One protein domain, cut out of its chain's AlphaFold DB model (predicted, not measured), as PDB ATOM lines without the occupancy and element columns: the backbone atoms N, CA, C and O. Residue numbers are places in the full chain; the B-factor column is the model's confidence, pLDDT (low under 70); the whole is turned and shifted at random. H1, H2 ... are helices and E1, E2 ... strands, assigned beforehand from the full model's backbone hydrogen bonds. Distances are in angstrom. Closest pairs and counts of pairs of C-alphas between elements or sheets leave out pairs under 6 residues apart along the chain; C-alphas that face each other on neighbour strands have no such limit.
ATOM      1  N   ASN A  37     162.926 181.850 113.563       95.38
ATOM      2  CA  ASN A  37     163.034 182.221 112.161       95.38
ATOM      3  C   ASN A  37     164.359 182.957 111.916       95.38
ATOM      4  O   ASN A  37     164.496 184.127 112.272       95.38
ATOM      5  N   PHE A  38     165.335 182.274 111.320       95.31
ATOM      6  CA  PHE A  38     166.613 182.881 110.952       95.31
ATOM      7  C   PHE A  38     166.511 183.582 109.589       95.31
ATOM      8  O   PHE A  38     166.422 182.936 108.543       95.31
ATOM      9  N   GLN A  39     166.528 184.913 109.605       95.38
ATOM     10  CA  GLN A  39     166.378 185.770 108.433       95.38
ATOM     11  C   GLN A  39     167.753 186.181 107.899       95.38
ATOM     12  O   GLN A  39     168.434 187.017 108.485       95.38
ATOM     13  N   ASN A  40     168.163 185.601 106.767       93.44
ATOM     14  CA  ASN A  40     169.456 185.881 106.119       93.44
ATOM     15  C   ASN A  40     170.683 185.650 107.022       93.44
ATOM     16  O   ASN A  40     171.720 186.290 106.856       93.44
ATOM     17  N   ILE A  41     170.562 184.729 107.974       95.62
ATOM     18  CA  ILE A  41     171.621 184.332 108.897       95.62
ATOM     19  C   ILE A  41     171.487 182.831 109.176       95.62
ATOM     20  O   ILE A  41     170.400 182.266 109.095       95.62
ATOM     21  N   SER A  42     172.592 182.166 109.477       94.62
ATOM     22  CA  SER A  42     172.631 180.801 110.005       94.62
ATOM     23  C   SER A  42     172.824 180.828 111.521       94.62
ATOM     24  O   SER A  42     173.441 181.750 112.055       94.62
ATOM     25  N   PHE A  43     172.325 179.836 112.261       93.81
ATOM     26  CA  PHE A  43     172.442 179.877 113.725       93.81
ATOM     27  C   PHE A  43     173.915 179.917 114.177       93.81
ATOM     28  O   PHE A  43     174.242 180.531 115.196       93.81
ATOM     29  N   SER A  44     174.809 179.276 113.420       95.81
ATOM     30  CA  SER A  44     176.252 179.270 113.668       95.81
ATOM     31  C   SER A  44     176.867 180.671 113.667       95.81
ATOM     32  O   SER A  44     177.821 180.915 114.404       95.81
ATOM     33  N   GLU A  45     176.289 181.620 112.927       97.12
ATOM     34  CA  GLU A  45     176.757 183.010 112.865       97.12
ATOM     35  C   GLU A  45     176.442 183.806 114.138       97.12
ATOM     36  O   GLU A  45     177.019 184.875 114.350       97.12
ATOM     37  N   LEU A  46     175.617 183.274 115.047       97.00
ATOM     38  CA  LEU A  46     175.484 183.817 116.402       97.00
ATOM     39  C   LEU A  46     176.741 183.589 117.247       97.00
ATOM     40  O   LEU A  46     176.944 184.283 118.244       97.00
ATOM     41  N   PHE A  47     177.596 182.643 116.862       96.88
ATOM     42  CA  PHE A  47     178.823 182.289 117.566       96.88
ATOM     43  C   PHE A  47     180.063 182.884 116.885       96.88
ATOM     44  O   PHE A  47     180.049 183.317 115.735       96.88
ATOM     45  N   CYS A  48     181.175 182.914 117.616       94.38
ATOM     46  CA  CYS A  48     182.483 183.263 117.081       94.38
ATOM     47  C   CYS A  48     183.269 181.980 116.780       94.38
ATOM     48  O   CYS A  48     183.632 181.251 117.700       94.38
ATOM     49  N   ALA A  49     183.587 181.729 115.507       85.38
ATOM     50  CA  ALA A  49     184.269 180.504 115.064       85.38
ATOM     51  C   ALA A  49     185.669 180.280 115.679       85.38
ATOM     52  O   ALA A  49     186.175 179.166 115.663       85.38
ATOM     53  N   LEU A  50     186.297 181.329 116.225       87.81
ATOM     54  CA  LEU A  50     187.626 181.259 116.847       87.81
ATOM     55  C   LEU A  50     187.593 180.826 118.323       87.81
ATOM     56  O   LEU A  50     188.643 180.748 118.958       87.81
ATOM     57  N   GLN A  51     186.411 180.601 118.899       91.50
ATOM     58  CA  GLN A  51     186.252 180.303 120.320       91.50
ATOM     59  C   GLN A  51     185.856 178.846 120.569       91.50
ATOM     60  O   GLN A  51     185.039 178.275 119.853       91.50
ATOM     61  N   GLU A  52     186.383 178.269 121.651       93.50
ATOM     62  CA  GLU A  52     185.947 176.961 122.140       93.50
ATOM     63  C   GLU A  52     184.759 177.114 123.104       93.50
ATOM     64  O   GLU A  52     184.864 177.737 124.166       93.50
ATOM     65  N   TYR A  53     183.623 176.513 122.746       95.75
ATOM     66  CA  TYR A  53     182.402 176.526 123.551       95.75
ATOM     67  C   TYR A  53     182.254 175.240 124.370       95.75
ATOM     68  O   TYR A  53     182.451 174.132 123.874       95.75
ATOM     69  N   LYS A  54     181.811 175.368 125.627       96.31
ATOM     70  CA  LYS A  54     181.593 174.233 126.549       96.31
ATOM     71  C   LYS A  54     180.223 173.553 126.385       96.31
ATOM     72  O   LYS A  54     179.749 172.904 127.325       96.31
ATOM     73  N   ILE A  55     179.583 173.708 125.223       97.25
ATOM     74  CA  ILE A  55     178.247 173.168 124.959       97.25
ATOM     75  C   ILE A  55     178.332 171.645 124.969       97.25
ATOM     76  O   ILE A  55     179.064 171.044 124.191       97.25
ATOM     77  N   LYS A  56     177.561 171.040 125.870       97.38
ATOM     78  CA  LYS A  56     177.439 169.591 126.039       97.38
ATOM     79  C   LYS A  56     176.153 169.056 125.439       97.38
ATOM     80  O   LYS A  56     176.106 167.917 124.999       97.38
ATOM     81  N   ARG A  57     175.085 169.848 125.463       98.00
ATOM     82  CA  ARG A  57     173.737 169.380 125.131       98.00
ATOM     83  C   ARG A  57     173.049 170.406 124.261       98.00
ATOM     84  O   ARG A  57     172.974 171.572 124.653       98.00
ATOM     85  N   MET A  58     172.534 169.965 123.122       98.06
ATOM     86  CA  MET A  58     171.837 170.841 122.192       98.06
ATOM     87  C   MET A  58     170.488 170.251 121.774       98.06
ATOM     88  O   MET A  58     170.403 169.070 121.439       98.06
ATOM     89  N   LYS A  59     169.431 171.065 121.796       97.88
ATOM     90  CA  LYS A  59     168.159 170.755 121.129       97.88
ATOM     91  C   LYS A  59     167.864 171.850 120.114       97.88
ATOM     92  O   LYS A  59     167.779 173.017 120.490       97.88
ATOM     93  N   LEU A  60     167.697 171.457 118.862       97.44
ATOM     94  CA  LEU A  60     167.227 172.305 117.779       97.44
ATOM     95  C   LEU A  60     165.852 171.788 117.370       97.44
ATOM     96  O   LEU A  60     165.699 170.594 117.118       97.44
ATOM     97  N   GLU A  61     164.854 172.659 117.377       96.44
ATOM     98  CA  GLU A  61     163.469 172.275 117.126       96.44
ATOM     99  C   GLU A  61     162.803 173.242 116.160       96.44
ATOM    100  O   GLU A  61     162.803 174.443 116.423       96.44
ATOM    101  N   GLU A  62     162.205 172.725 115.086       95.69
ATOM    102  CA  GLU A  62     161.432 173.513 114.115       95.69
ATOM    103  C   GLU A  62     162.208 174.728 113.579       95.69
ATOM    104  O   GLU A  62     161.708 175.853 113.549       95.69
ATOM    105  N   ILE A  63     163.467 174.511 113.191       95.31
ATOM    106  CA  ILE A  63     164.308 175.530 112.555       95.31
ATOM    107  C   ILE A  63     164.929 175.010 111.258       95.31
ATOM    108  O   ILE A  63     165.104 173.803 111.063       95.31
ATOM    109  N   ASN A  64     165.309 175.944 110.387       93.44
ATOM    110  CA  ASN A  64     166.107 175.648 109.204       93.44
ATOM    111  C   ASN A  64     167.578 175.479 109.602       93.44
ATOM    112  O   ASN A  64     168.139 176.340 110.277       93.44
ATOM    113  N   ILE A  65     168.197 174.383 109.167       93.38
ATOM    114  CA  ILE A  65     169.603 174.065 109.422       93.38
ATOM    115  C   ILE A  65     170.369 174.117 108.104       93.38
ATOM    116  O   ILE A  65     170.108 173.346 107.176       93.38
ATOM    117  N   SER A  66     171.333 175.027 108.026       92.44
ATOM    118  CA  SER A  66     172.229 175.156 106.880       92.44
ATOM    119  C   SER A  66     173.442 174.222 106.987       92.44
ATOM    120  O   SER A  66     173.714 173.615 108.020       92.44
ATOM    121  N   GLU A  67     174.236 174.123 105.923       92.06
ATOM    122  CA  GLU A  67     175.511 173.399 105.986       92.06
ATOM    123  C   GLU A  67     176.491 174.029 106.992       92.06
ATOM    124  O   GLU A  67     177.158 173.308 107.735       92.06
ATOM    125  N   LYS A  68     176.541 175.369 107.062       93.00
ATOM    126  CA  LYS A  68     177.393 176.108 108.012       93.00
ATOM    127  C   LYS A  68     177.091 175.725 109.458       93.00
ATOM    128  O   LYS A  68     178.001 175.565 110.267       93.00
ATOM    129  N   ASP A  69     175.815 175.520 109.751       94.94
ATOM    130  CA  ASP A  69     175.325 175.114 111.061       94.94
ATOM    131  C   ASP A  69     175.841 173.733 111.469       94.94
ATOM    132  O   ASP A  69     176.360 173.561 112.573       94.94
ATOM    133  N   ILE A  70     175.781 172.761 110.557       92.69
ATOM    134  CA  ILE A  70     176.333 171.420 110.788       92.69
ATOM    135  C   ILE A  70     177.855 171.474 110.965       92.69
ATOM    136  O   ILE A  70     178.386 170.843 111.881       92.69
ATOM    137  N   ILE A  71     178.556 172.256 110.137       91.81
ATOM    138  CA  ILE A  71     180.010 172.452 110.257       91.81
ATOM    139  C   ILE A  71     180.357 173.023 111.634       91.81
ATOM    140  O   ILE A  71     181.262 172.515 112.293       91.81
ATOM    141  N   PHE A  72     179.619 174.027 112.107       94.38
ATOM    142  CA  PHE A  72     179.818 174.588 113.440       94.38
ATOM    143  C   PHE A  72     179.603 173.540 114.537       94.38
ATOM    144  O   PHE A  72     180.461 173.391 115.408       94.38
ATOM    145  N   ILE A  73     178.511 172.768 114.479       93.12
ATOM    146  CA  ILE A  73     178.228 171.693 115.446       93.12
ATOM    147  C   ILE A  73     179.385 170.692 115.494       93.12
ATOM    148  O   ILE A  73     179.787 170.274 116.580       93.12
ATOM    149  N   ALA A  74     179.967 170.349 114.343       89.56
ATOM    150  CA  ALA A  74     181.112 169.448 114.261       89.56
ATOM    151  C   ALA A  74     182.367 169.971 114.981       89.56
ATOM    152  O   ALA A  74     183.198 169.167 115.405       89.56
ATOM    153  N   THR A  75     182.490 171.285 115.199       90.31
ATOM    154  CA  THR A  75     183.608 171.871 115.961       90.31
ATOM    155  C   THR A  75     183.423 171.795 117.486       90.31
ATOM    156  O   THR A  75     184.384 171.996 118.234       90.31
ATOM    157  N   LEU A  76     182.222 171.471 117.982       91.88
ATOM    158  CA  LEU A  76     181.911 171.420 119.415       91.88
ATOM    159  C   LEU A  76     182.477 170.154 120.084       91.88
ATOM    160  O   LEU A  76     181.780 169.160 120.283       91.88
ATOM    161  N   ARG A  77     183.741 170.211 120.520       89.94
ATOM    162  CA  ARG A  77     184.470 169.079 121.141       89.94
ATOM    163  C   ARG A  77     183.859 168.531 122.434       89.94
ATOM    164  O   ARG A  77     184.176 167.418 122.838       89.94
ATOM    165  N   LYS A  78     183.034 169.319 123.129       93.12
ATOM    166  CA  LYS A  78     182.399 168.926 124.401       93.12
ATOM    167  C   LYS A  78     180.962 168.438 124.237       93.12
ATOM    168  O   LYS A  78     180.345 168.117 125.251       93.12
ATOM    169  N   LEU A  79     180.440 168.397 123.010       93.62
ATOM    170  CA  LEU A  79     179.072 167.980 122.733       93.62
ATOM    171  C   LEU A  79     178.907 166.495 123.083       93.62
ATOM    172  O   LEU A  79     179.603 165.654 122.537       93.62
ATOM    173  N   GLU A  80     177.997 166.199 124.010       94.94
ATOM    174  CA  GLU A  80     177.592 164.853 124.437       94.94
ATOM    175  C   GLU A  80     176.415 164.367 123.581       94.94
ATOM    176  O   GLU A  80     176.362 163.208 123.183       94.94
ATOM    177  N   TYR A  81     175.463 165.255 123.271       94.75
ATOM    178  CA  TYR A  81     174.388 164.950 122.328       94.75
ATOM    179  C   TYR A  81     173.779 166.194 121.674       94.75
ATOM    180  O   TYR A  81     173.748 167.283 122.263       94.75
ATOM    181  N   ILE A  82     173.211 165.991 120.485       95.44
ATOM    182  CA  ILE A  82     172.308 166.935 119.817       95.44
ATOM    183  C   ILE A  82     171.029 166.227 119.380       95.44
ATOM    184  O   ILE A  82     171.069 165.078 118.947       95.44
ATOM    185  N   ILE A  83     169.899 166.917 119.513       95.12
ATOM    186  CA  ILE A  83     168.602 166.494 118.983       95.12
ATOM    187  C   ILE A  83     168.155 167.523 117.946       95.12
ATOM    188  O   ILE A  83     168.091 168.712 118.261       95.12
ATOM    189  N   PHE A  84     167.821 167.048 116.754       93.50
ATOM    190  CA  PHE A  84     167.059 167.762 115.740       93.50
ATOM    191  C   PHE A  84     165.621 167.248 115.788       93.50
ATOM    192  O   PHE A  84     165.386 166.049 115.648       93.50
ATOM    193  N   ASP A  85     164.671 168.141 116.015       92.75
ATOM    194  CA  ASP A  85     163.252 167.822 116.176       92.75
ATOM    195  C   ASP A  85     162.444 168.677 115.198       92.75
ATOM    196  O   ASP A  85     162.427 169.899 115.307       92.75
ATOM    197  N   ARG A  86     161.824 168.062 114.191       91.56
ATOM    198  CA  ARG A  86     161.107 168.753 113.099       91.56
ATOM    199  C   ARG A  86     161.945 169.842 112.400       91.56
ATOM    200  O   ARG A  86     161.412 170.861 111.974       91.56
ATOM    201  N   CYS A  87     163.261 169.656 112.287       91.69
ATOM    202  CA  CYS A  87     164.150 170.610 111.610       91.69
ATOM    203  C   CYS A  87     164.155 170.401 110.095       91.69
ATOM    204  O   CYS A  87     164.076 169.265 109.628       91.69
ATOM    205  N   VAL A  88     164.351 171.475 109.331       90.88
ATOM    206  CA  VAL A  88     164.563 171.392 107.880       90.88
ATOM    207  C   VAL A  88     166.060 171.325 107.594       90.88
ATOM    208  O   VAL A  88     166.794 172.269 107.884       90.88
ATOM    209  N   ILE A  89     166.519 170.216 107.018       87.38
ATOM    210  CA  ILE A  89     167.919 169.943 106.673       87.38
ATOM    211  C   ILE A  89     167.959 169.557 105.195       87.38
ATOM    212  O   ILE A  89     167.253 168.646 104.783       87.38
ATOM    213  N   GLN A  90     168.748 170.262 104.375       83.69
ATOM    214  CA  GLN A  90     168.806 170.034 102.918       83.69
ATOM    215  C   GLN A  90     167.429 170.028 102.216       83.69
ATOM    216  O   GLN A  90     167.200 169.262 101.289       83.69
ATOM    217  N   LYS A  91     166.518 170.921 102.634       79.69
ATOM    218  CA  LYS A  91     165.121 171.015 102.151       79.69
ATOM    219  C   LYS A  91     164.212 169.851 102.561       79.69
ATOM    220  O   LYS A  91     163.046 169.841 102.178       79.69
ATOM    221  N   GLU A  92     164.693 168.927 103.385       80.56
ATOM    222  CA  GLU A  92     163.876 167.870 103.966       80.56
ATOM    223  C   GLU A  92     163.556 168.153 105.427       80.56
ATOM    224  O   GLU A  92     164.433 168.507 106.214       80.56
ATOM    225  N   THR A  93     162.301 167.943 105.813       77.25
ATOM    226  CA  THR A  93     161.906 168.025 107.222       77.25
ATOM    227  C   THR A  93     162.221 166.705 107.916       77.25
ATOM    228  O   THR A  93     161.771 165.643 107.490       77.25
ATOM    229  N   LYS A  94     162.994 166.762 109.001       73.12
ATOM    230  CA  LYS A  94     163.344 165.609 109.832       73.12
ATOM    231  C   LYS A  94     162.554 165.643 111.128       73.12
ATOM    232  O   LYS A  94     162.784 166.517 111.956       73.12
ATOM    233  N   ASN A  95     161.663 164.667 111.309       78.94
ATOM    234  CA  ASN A  95     160.791 164.578 112.482       78.94
ATOM    235  C   ASN A  95     161.585 164.494 113.780       78.94
ATOM    236  O   ASN A  95     161.365 165.300 114.674       78.94
ATOM    237  N   TRP A  96     162.517 163.546 113.875       88.44
ATOM    238  CA  TRP A  96     163.350 163.410 115.059       88.44
ATOM    239  C   TRP A  96     164.642 162.663 114.740       88.44
ATOM    240  O   TRP A  96     164.616 161.551 114.208       88.44
ATOM    241  N   LEU A  97     165.767 163.280 115.080       89.06
ATOM    242  CA  LEU A  97     167.103 162.746 114.863       89.06
ATOM    243  C   LEU A  97     167.997 163.138 116.037       89.06
ATOM    244  O   LEU A  97     168.118 164.314 116.375       89.06
ATOM    245  N   LYS A  98     168.650 162.163 116.656       91.81
ATOM    246  CA  LYS A  98     169.512 162.367 117.817       91.81
ATOM    247  C   LYS A  98     170.886 161.780 117.560       91.81
ATOM    248  O   LYS A  98     171.012 160.605 117.247       91.81
ATOM    249  N   PHE A  99     171.914 162.588 117.764       91.06
ATOM    250  CA  PHE A  99     173.302 162.145 117.737       91.06
ATOM    251  C   PHE A  99     173.814 162.075 119.170       91.06
ATOM    252  O   PHE A  99     173.723 163.056 119.913       91.06
ATOM    253  N   LEU A 100     174.349 160.922 119.551       90.94
ATOM    254  CA  LEU A 100     175.028 160.663 120.814       90.94
ATOM    255  C   LEU A 100     176.529 160.581 120.552       90.94
ATOM    256  O   LEU A 100     176.965 159.703 119.815       90.94
ATOM    257  N   PHE A 101     177.313 161.461 121.163       89.25
ATOM    258  CA  PHE A 101     178.768 161.493 121.034       89.25
ATOM    259  C   PHE A 101     179.390 160.900 122.298       89.25
ATOM    260  O   PHE A 101     179.405 161.535 123.354       89.25
ATOM    261  N   PHE A 102     179.904 159.677 122.204       82.06
ATOM    262  CA  PHE A 102     180.551 159.019 123.346       82.06
ATOM    263  C   PHE A 102     181.999 159.475 123.504       82.06
ATOM    264  O   PHE A 102     182.505 159.606 124.616       82.06
ATOM    265  N   ASN A 103     182.666 159.724 122.379       75.88
ATOM    266  CA  ASN A 103     184.003 160.291 122.311       75.88
ATOM    267  C   ASN A 103     184.210 160.973 120.945       75.88
ATOM    268  O   ASN A 103     183.281 161.120 120.146       75.88
ATOM    269  N   GLU A 104     185.440 161.403 120.671       68.56
ATOM    270  CA  GLU A 104     185.809 162.075 119.419       68.56
ATOM    271  C   GLU A 104     185.706 161.184 118.174       68.56
ATOM    272  O   GLU A 104     185.786 161.712 117.069       68.56
ATOM    273  N   PHE A 105     185.487 159.878 118.342       73.56
ATOM    274  CA  PHE A 105     185.517 158.864 117.289       73.56
ATOM    275  C   PHE A 105     184.232 158.041 117.184       73.56
ATOM    276  O   PHE A 105     184.128 157.257 116.254       73.56
ATOM    277  N   TYR A 106     183.266 158.166 118.098       81.12
ATOM    278  CA  TYR A 106     182.102 157.275 118.140       81.12
ATOM    279  C   TYR A 106     180.795 158.044 118.311       81.12
ATOM    280  O   TYR A 106     180.600 158.766 119.300       81.12
ATOM    281  N   ILE A 107     179.901 157.859 117.339       84.00
ATOM    282  CA  ILE A 107     178.568 158.449 117.302       84.00
ATOM    283  C   ILE A 107     177.523 157.350 117.151       84.00
ATOM    284  O   ILE A 107     177.621 156.523 116.248       84.00
ATOM    285  N   ILE A 108     176.471 157.423 117.965       85.75
ATOM    286  CA  ILE A 108     175.214 156.724 117.682       85.75
ATOM    287  C   ILE A 108     174.204 157.734 117.148       85.75
ATOM    288  O   ILE A 108     173.968 158.774 117.768       85.75
ATOM    289  N   VAL A 109     173.607 157.419 116.005       86.69
ATOM    290  CA  VAL A 109     172.523 158.177 115.386       86.69
ATOM    291  C   VAL A 109     171.226 157.432 115.620       86.69
ATOM    292  O   VAL A 109     171.036 156.335 115.116       86.69
ATOM    293  N   GLN A 110     170.336 158.048 116.381       88.06
ATOM    294  CA  GLN A 110     169.023 157.536 116.730       88.06
ATOM    295  C   GLN A 110     167.953 158.312 115.966       88.06
ATOM    296  O   GLN A 110     167.974 159.544 115.975       88.06
ATOM    297  N   TYR A 111     167.010 157.628 115.324       83.56
ATOM    298  CA  TYR A 111     165.944 158.290 114.565       83.56
ATOM    299  C   TYR A 111     164.628 157.512 114.601       83.56
ATOM    300  O   TYR A 111     164.628 156.285 114.689       83.56
ATOM    301  N   TYR A 112     163.518 158.247 114.493       76.75
ATOM    302  CA  TYR A 112     162.186 157.681 114.282       76.75
ATOM    303  C   TYR A 112     161.832 157.746 112.792       76.75
ATOM    304  O   TYR A 112     161.779 158.835 112.217       76.75
ATOM    305  N   MET A 113     161.526 156.600 112.177       62.62
ATOM    306  CA  MET A 113     160.763 156.580 110.921       62.62
ATOM    307  C   MET A 113     159.272 156.639 111.255       62.62
ATOM    308  O   MET A 113     158.671 155.608 111.540       62.62
ATOM    309  N   GLY A 114     158.683 157.835 111.251       59.16
ATOM    310  CA  GLY A 114     157.235 157.956 111.020       59.16
ATOM    311  C   GLY A 114     156.903 157.739 109.536       59.16
ATOM    312  O   GLY A 114     157.825 157.589 108.739       59.16
ATOM    313  N   ASP A 115     155.619 157.790 109.162       47.69
ATOM    314  CA  ASP A 115     155.050 157.498 107.818       47.69
ATOM    315  C   ASP A 115     155.610 158.308 106.624       47.69
ATOM    316  O   ASP A 115     155.149 158.181 105.491       47.69
ATOM    317  N   TYR A 116     156.618 159.143 106.846       52.06
ATOM    318  CA  TYR A 116     157.310 159.883 105.806       52.06
ATOM    319  C   TYR A 116     158.629 159.180 105.516       52.06
ATOM    320  O   TYR A 116     159.505 159.130 106.378       52.06
ATOM    321  N   TYR A 117     158.749 158.642 104.299       52.53
ATOM    322  CA  TYR A 117     159.976 158.078 103.742       52.53
ATOM    323  C   TYR A 117     161.135 159.053 103.955       52.53
ATOM    324  O   TYR A 117     161.326 160.011 103.209       52.53
ATOM    325  N   LEU A 118     161.888 158.831 105.027       55.62
ATOM    326  CA  LEU A 118     163.113 159.548 105.297       55.62
ATOM    327  C   LEU A 118     164.130 159.029 104.290       55.62
ATOM    328  O   LEU A 118     164.588 157.896 104.421       55.62
ATOM    329  N   SER A 119     164.482 159.845 103.296       63.12
ATOM    330  CA  SER A 119     165.689 159.574 102.524       63.12
ATOM    331  C   SER A 119     166.866 159.508 103.512       63.12
ATOM    332  O   SER A 119     166.933 160.263 104.500       63.12
ATOM    333  N   GLU A 120     167.782 158.568 103.283       64.62
ATOM    334  CA  GLU A 120     169.023 158.454 104.060       64.62
ATOM    335  C   GLU A 120     169.930 159.688 103.870       64.62
ATOM    336  O   GLU A 120     170.873 159.892 104.642       64.62
ATOM    337  N   ASP A 121     169.616 160.548 102.893       76.00
ATOM    338  CA  ASP A 121     170.467 161.639 102.424       76.00
ATOM    339  C   ASP A 121     170.860 162.623 103.532       76.00
ATOM    340  O   ASP A 121     172.053 162.899 103.659       76.00
ATOM    341  N   PRO A 122     169.968 163.088 104.429       76.25
ATOM    342  CA  PRO A 122     170.387 164.035 105.458       76.25
ATOM    343  C   PRO A 122     171.143 163.382 106.617       76.25
ATOM    344  O   PRO A 122     171.996 164.034 107.217       76.25
ATOM    345  N   ILE A 123     170.890 162.102 106.933       79.19
ATOM    346  CA  ILE A 123     171.711 161.374 107.919       79.19
ATOM    347  C   ILE A 123     173.128 161.241 107.370       79.19
ATOM    348  O   ILE A 123     174.089 161.560 108.077       79.19
ATOM    349  N   LYS A 124     173.256 160.833 106.104       82.25
ATOM    350  CA  LYS A 124     174.536 160.732 105.406       82.25
ATOM    351  C   LYS A 124     175.232 162.089 105.313       82.25
ATOM    352  O   LYS A 124     176.387 162.192 105.708       82.25
ATOM    353  N   PHE A 125     174.526 163.140 104.903       84.44
ATOM    354  CA  PHE A 125     175.053 164.502 104.817       84.44
ATOM    355  C   PHE A 125     175.619 164.992 106.146       84.44
ATOM    356  O   PHE A 125     176.747 165.479 106.194       84.44
ATOM    357  N   ILE A 126     174.863 164.848 107.238       82.44
ATOM    358  CA  ILE A 126     175.324 165.260 108.566       82.44
ATOM    359  C   ILE A 126     176.541 164.422 108.981       82.44
ATOM    360  O   ILE A 126     177.557 164.968 109.413       82.44
ATOM    361  N   SER A 127     176.462 163.104 108.796       81.88
ATOM    362  CA  SER A 127     177.531 162.148 109.107       81.88
ATOM    363  C   SER A 127     178.836 162.468 108.371       81.88
ATOM    364  O   SER A 127     179.906 162.492 108.978       81.88
ATOM    365  N   GLU A 128     178.754 162.826 107.090       85.25
ATOM    366  CA  GLU A 128     179.885 163.255 106.263       85.25
ATOM    367  C   GLU A 128     180.524 164.568 106.719       85.25
ATOM    368  O   GLU A 128     181.630 164.874 106.285       85.25
ATOM    369  N   LYS A 129     179.881 165.378 107.563       86.88
ATOM    370  CA  LYS A 129     180.522 166.562 108.169       86.88
ATOM    371  C   LYS A 129     181.191 166.240 109.502       86.88
ATOM    372  O   LYS A 129     182.063 166.984 109.939       86.88
ATOM    373  N   PHE A 130     180.882 165.085 110.086       80.19
ATOM    374  CA  PHE A 130     181.537 164.545 111.276       80.19
ATOM    375  C   PHE A 130     182.741 163.627 110.954       80.19
ATOM    376  O   PHE A 130     183.122 162.854 111.827       80.19
ATOM    377  N   LYS A 131     183.332 163.746 109.743       67.00
ATOM    378  CA  LYS A 131     184.357 162.942 109.001       67.00
ATOM    379  C   LYS A 131     185.366 162.028 109.724       67.00
ATOM    380  O   LYS A 131     186.038 161.260 109.048       67.00
ATOM    381  N   THR A 132     185.520 162.075 111.036       58.22
ATOM    382  CA  THR A 132     186.524 161.318 111.804       58.22
ATOM    383  C   THR A 132     185.914 160.264 112.727       58.22
ATOM    384  O   THR A 132     186.590 159.787 113.636       58.22
ATOM    385  N   LYS A 133     184.629 159.929 112.555       65.25
ATOM    386  CA  LYS A 133     183.860 159.167 113.545       65.25
ATOM    387  C   LYS A 133     183.277 157.888 112.952       65.25
ATOM    388  O   LYS A 133     182.714 157.902 111.865       65.25
ATOM    389  N   TYR A 134     183.405 156.792 113.692       76.94
ATOM    390  CA  TYR A 134     182.615 155.583 113.533       76.94
ATOM    391  C   TYR A 134     181.166 155.897 113.910       76.94
ATOM    392  O   TYR A 134     180.896 156.415 114.999       76.94
ATOM    393  N   ILE A 135     180.249 155.630 112.985       81.19
ATOM    394  CA  ILE A 135     178.841 155.999 113.103       81.19
ATOM    395  C   ILE A 135     178.007 154.727 113.088       81.19
ATOM    396  O   ILE A 135     178.047 153.965 112.124       81.19
ATOM    397  N   VAL A 136     177.242 154.526 114.156       83.69
ATOM    398  CA  VAL A 136     176.230 153.472 114.261       83.69
ATOM    399  C   VAL A 136     174.863 154.116 114.110       83.69
ATOM    400  O   VAL A 136     174.573 155.116 114.763       83.69
ATOM    401  N   ILE A 137     174.028 153.556 113.243       83.94
ATOM    402  CA  ILE A 137     172.672 154.041 112.999       83.94
ATOM    403  C   ILE A 137     171.692 153.077 113.674       83.94
ATOM    404  O   ILE A 137     171.650 151.895 113.344       83.94
ATOM    405  N   GLU A 138     170.903 153.594 114.610       84.75
ATOM    406  CA  GLU A 138     169.888 152.871 115.372       84.75
ATOM    407  C   GLU A 138     168.506 153.472 115.101       84.75
ATOM    408  O   GLU A 138     168.295 154.683 115.194       84.75
ATOM    409  N   LYS A 139     167.539 152.612 114.792       79.50
ATOM    410  CA  LYS A 139     166.128 152.998 114.733       79.50
ATOM    411  C   LYS A 139     165.516 152.850 116.128       79.50
ATOM    412  O   LYS A 139     165.748 151.827 116.772       79.50
ATOM    413  N   ILE A 140     164.754 153.854 116.569       76.50
ATOM    414  CA  ILE A 140     163.945 153.811 117.803       76.50
ATOM    415  C   ILE A 140     162.463 153.735 117.433       76.50
ATOM    416  O   ILE A 140     162.094 154.305 116.379       76.50
TER     417      ILE A 140
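AT A GLANCE: This is residues 37 to 140 of the 140 residues of an uncharacterized protein of Hamiltosporidium tvaerminnensis (UniProt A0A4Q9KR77). One twisted sheet of five strands curls round helix H3 on one face, while the other face has no helix over it. H2 packs beside one end of H3, and the short H1 packs on H2, farther out from the sheet. The printed part has 104 residues, with three named helices and five named strands in the order H1 E1 H2 E2 E3 E4 H3 E5. The sheet runs E1 E2 E3 E4 E5 and is mixed; the class is mixed, helices and strands. The whole is compact, with a radius of gyration of the C-alphas of 13.2 A and spans of 40 by 34 by 20 A.

IN THESE COORDINATES: Start at Asn 37 and go to C-alpha 43 at (172.442, 179.877, 113.725), where H1 begins; it holds residues 43 to 46. E1 follows at residues 57 to 61, 13.3 A long, and H2 at residues 67 to 75, 12.9 A. Next find C-alpha 81 at (174.388, 164.950, 122.328), where E2, residues 81 to 89, begins; it is 17.7 A long and bends by 98 degrees at residue 86. E3, residues 92 to 103, is the longest strand at 28.3 A and bends by 78 degrees at residue 95. E4 is residues 106 to 111, 16.6 A, and H3 residues 121 to 129, 12.6 A. E5, residues 134 to 139, runs 16.7 A to C-alpha 139 at (166.128, 152.998, 114.733).

HOW THE PARTS SIT: Look first at edge strand E1, parallel to E2 at 16 degrees, with N 60 and O 83 at 2.8 A. E2, E3 and E4 form a meander, each strand the antiparallel neighbour of the one before; its hairpins are E2 and E3, with N 84 and O 97 at 2.8 A, and E3 and E4, with N 100 and O 108 at 2.8 A. E4 and edge strand E5 are parallel at 21 degrees, with N 109 and O 136 at 2.8 A. E1, H2, E2 and E4, H3, E5 are strand-helix-strand units, two parallel neighbour strands with a helix between, and both crossovers are right-handed. H3 is on the sheet; the closest C-alphas of H3 and E2 are those of Pro 122 and Ile 89, 6.5 A apart. H2 touches H3 at a steep tilt of 46 degrees, the same way, closest at the C-alphas of Ile 71 and Lys 129, 6.3 A. H2 is only just not on the sheet, with 4 pairs of C-alphas within 10 A. H1 touches H2, closest at the C-alphas of Ser 44 and Asp 69, 5.0 A, and is apart from H3. Every O i to N i+4 pair is within hydrogen-bond range in H2 and H3; H1 is too short for such a pair.

THE WHOLE: The two C-alphas farthest apart are those of Leu 50 and Asp 115, 41.3 A. The printed part has no cut and no long link, and ends at Ile 140, the chain's last residue. The mean pLDDT of the printed part is 85.6; look for values under 70 at residue 104, residues 113 to 120 and residues 131 to 133.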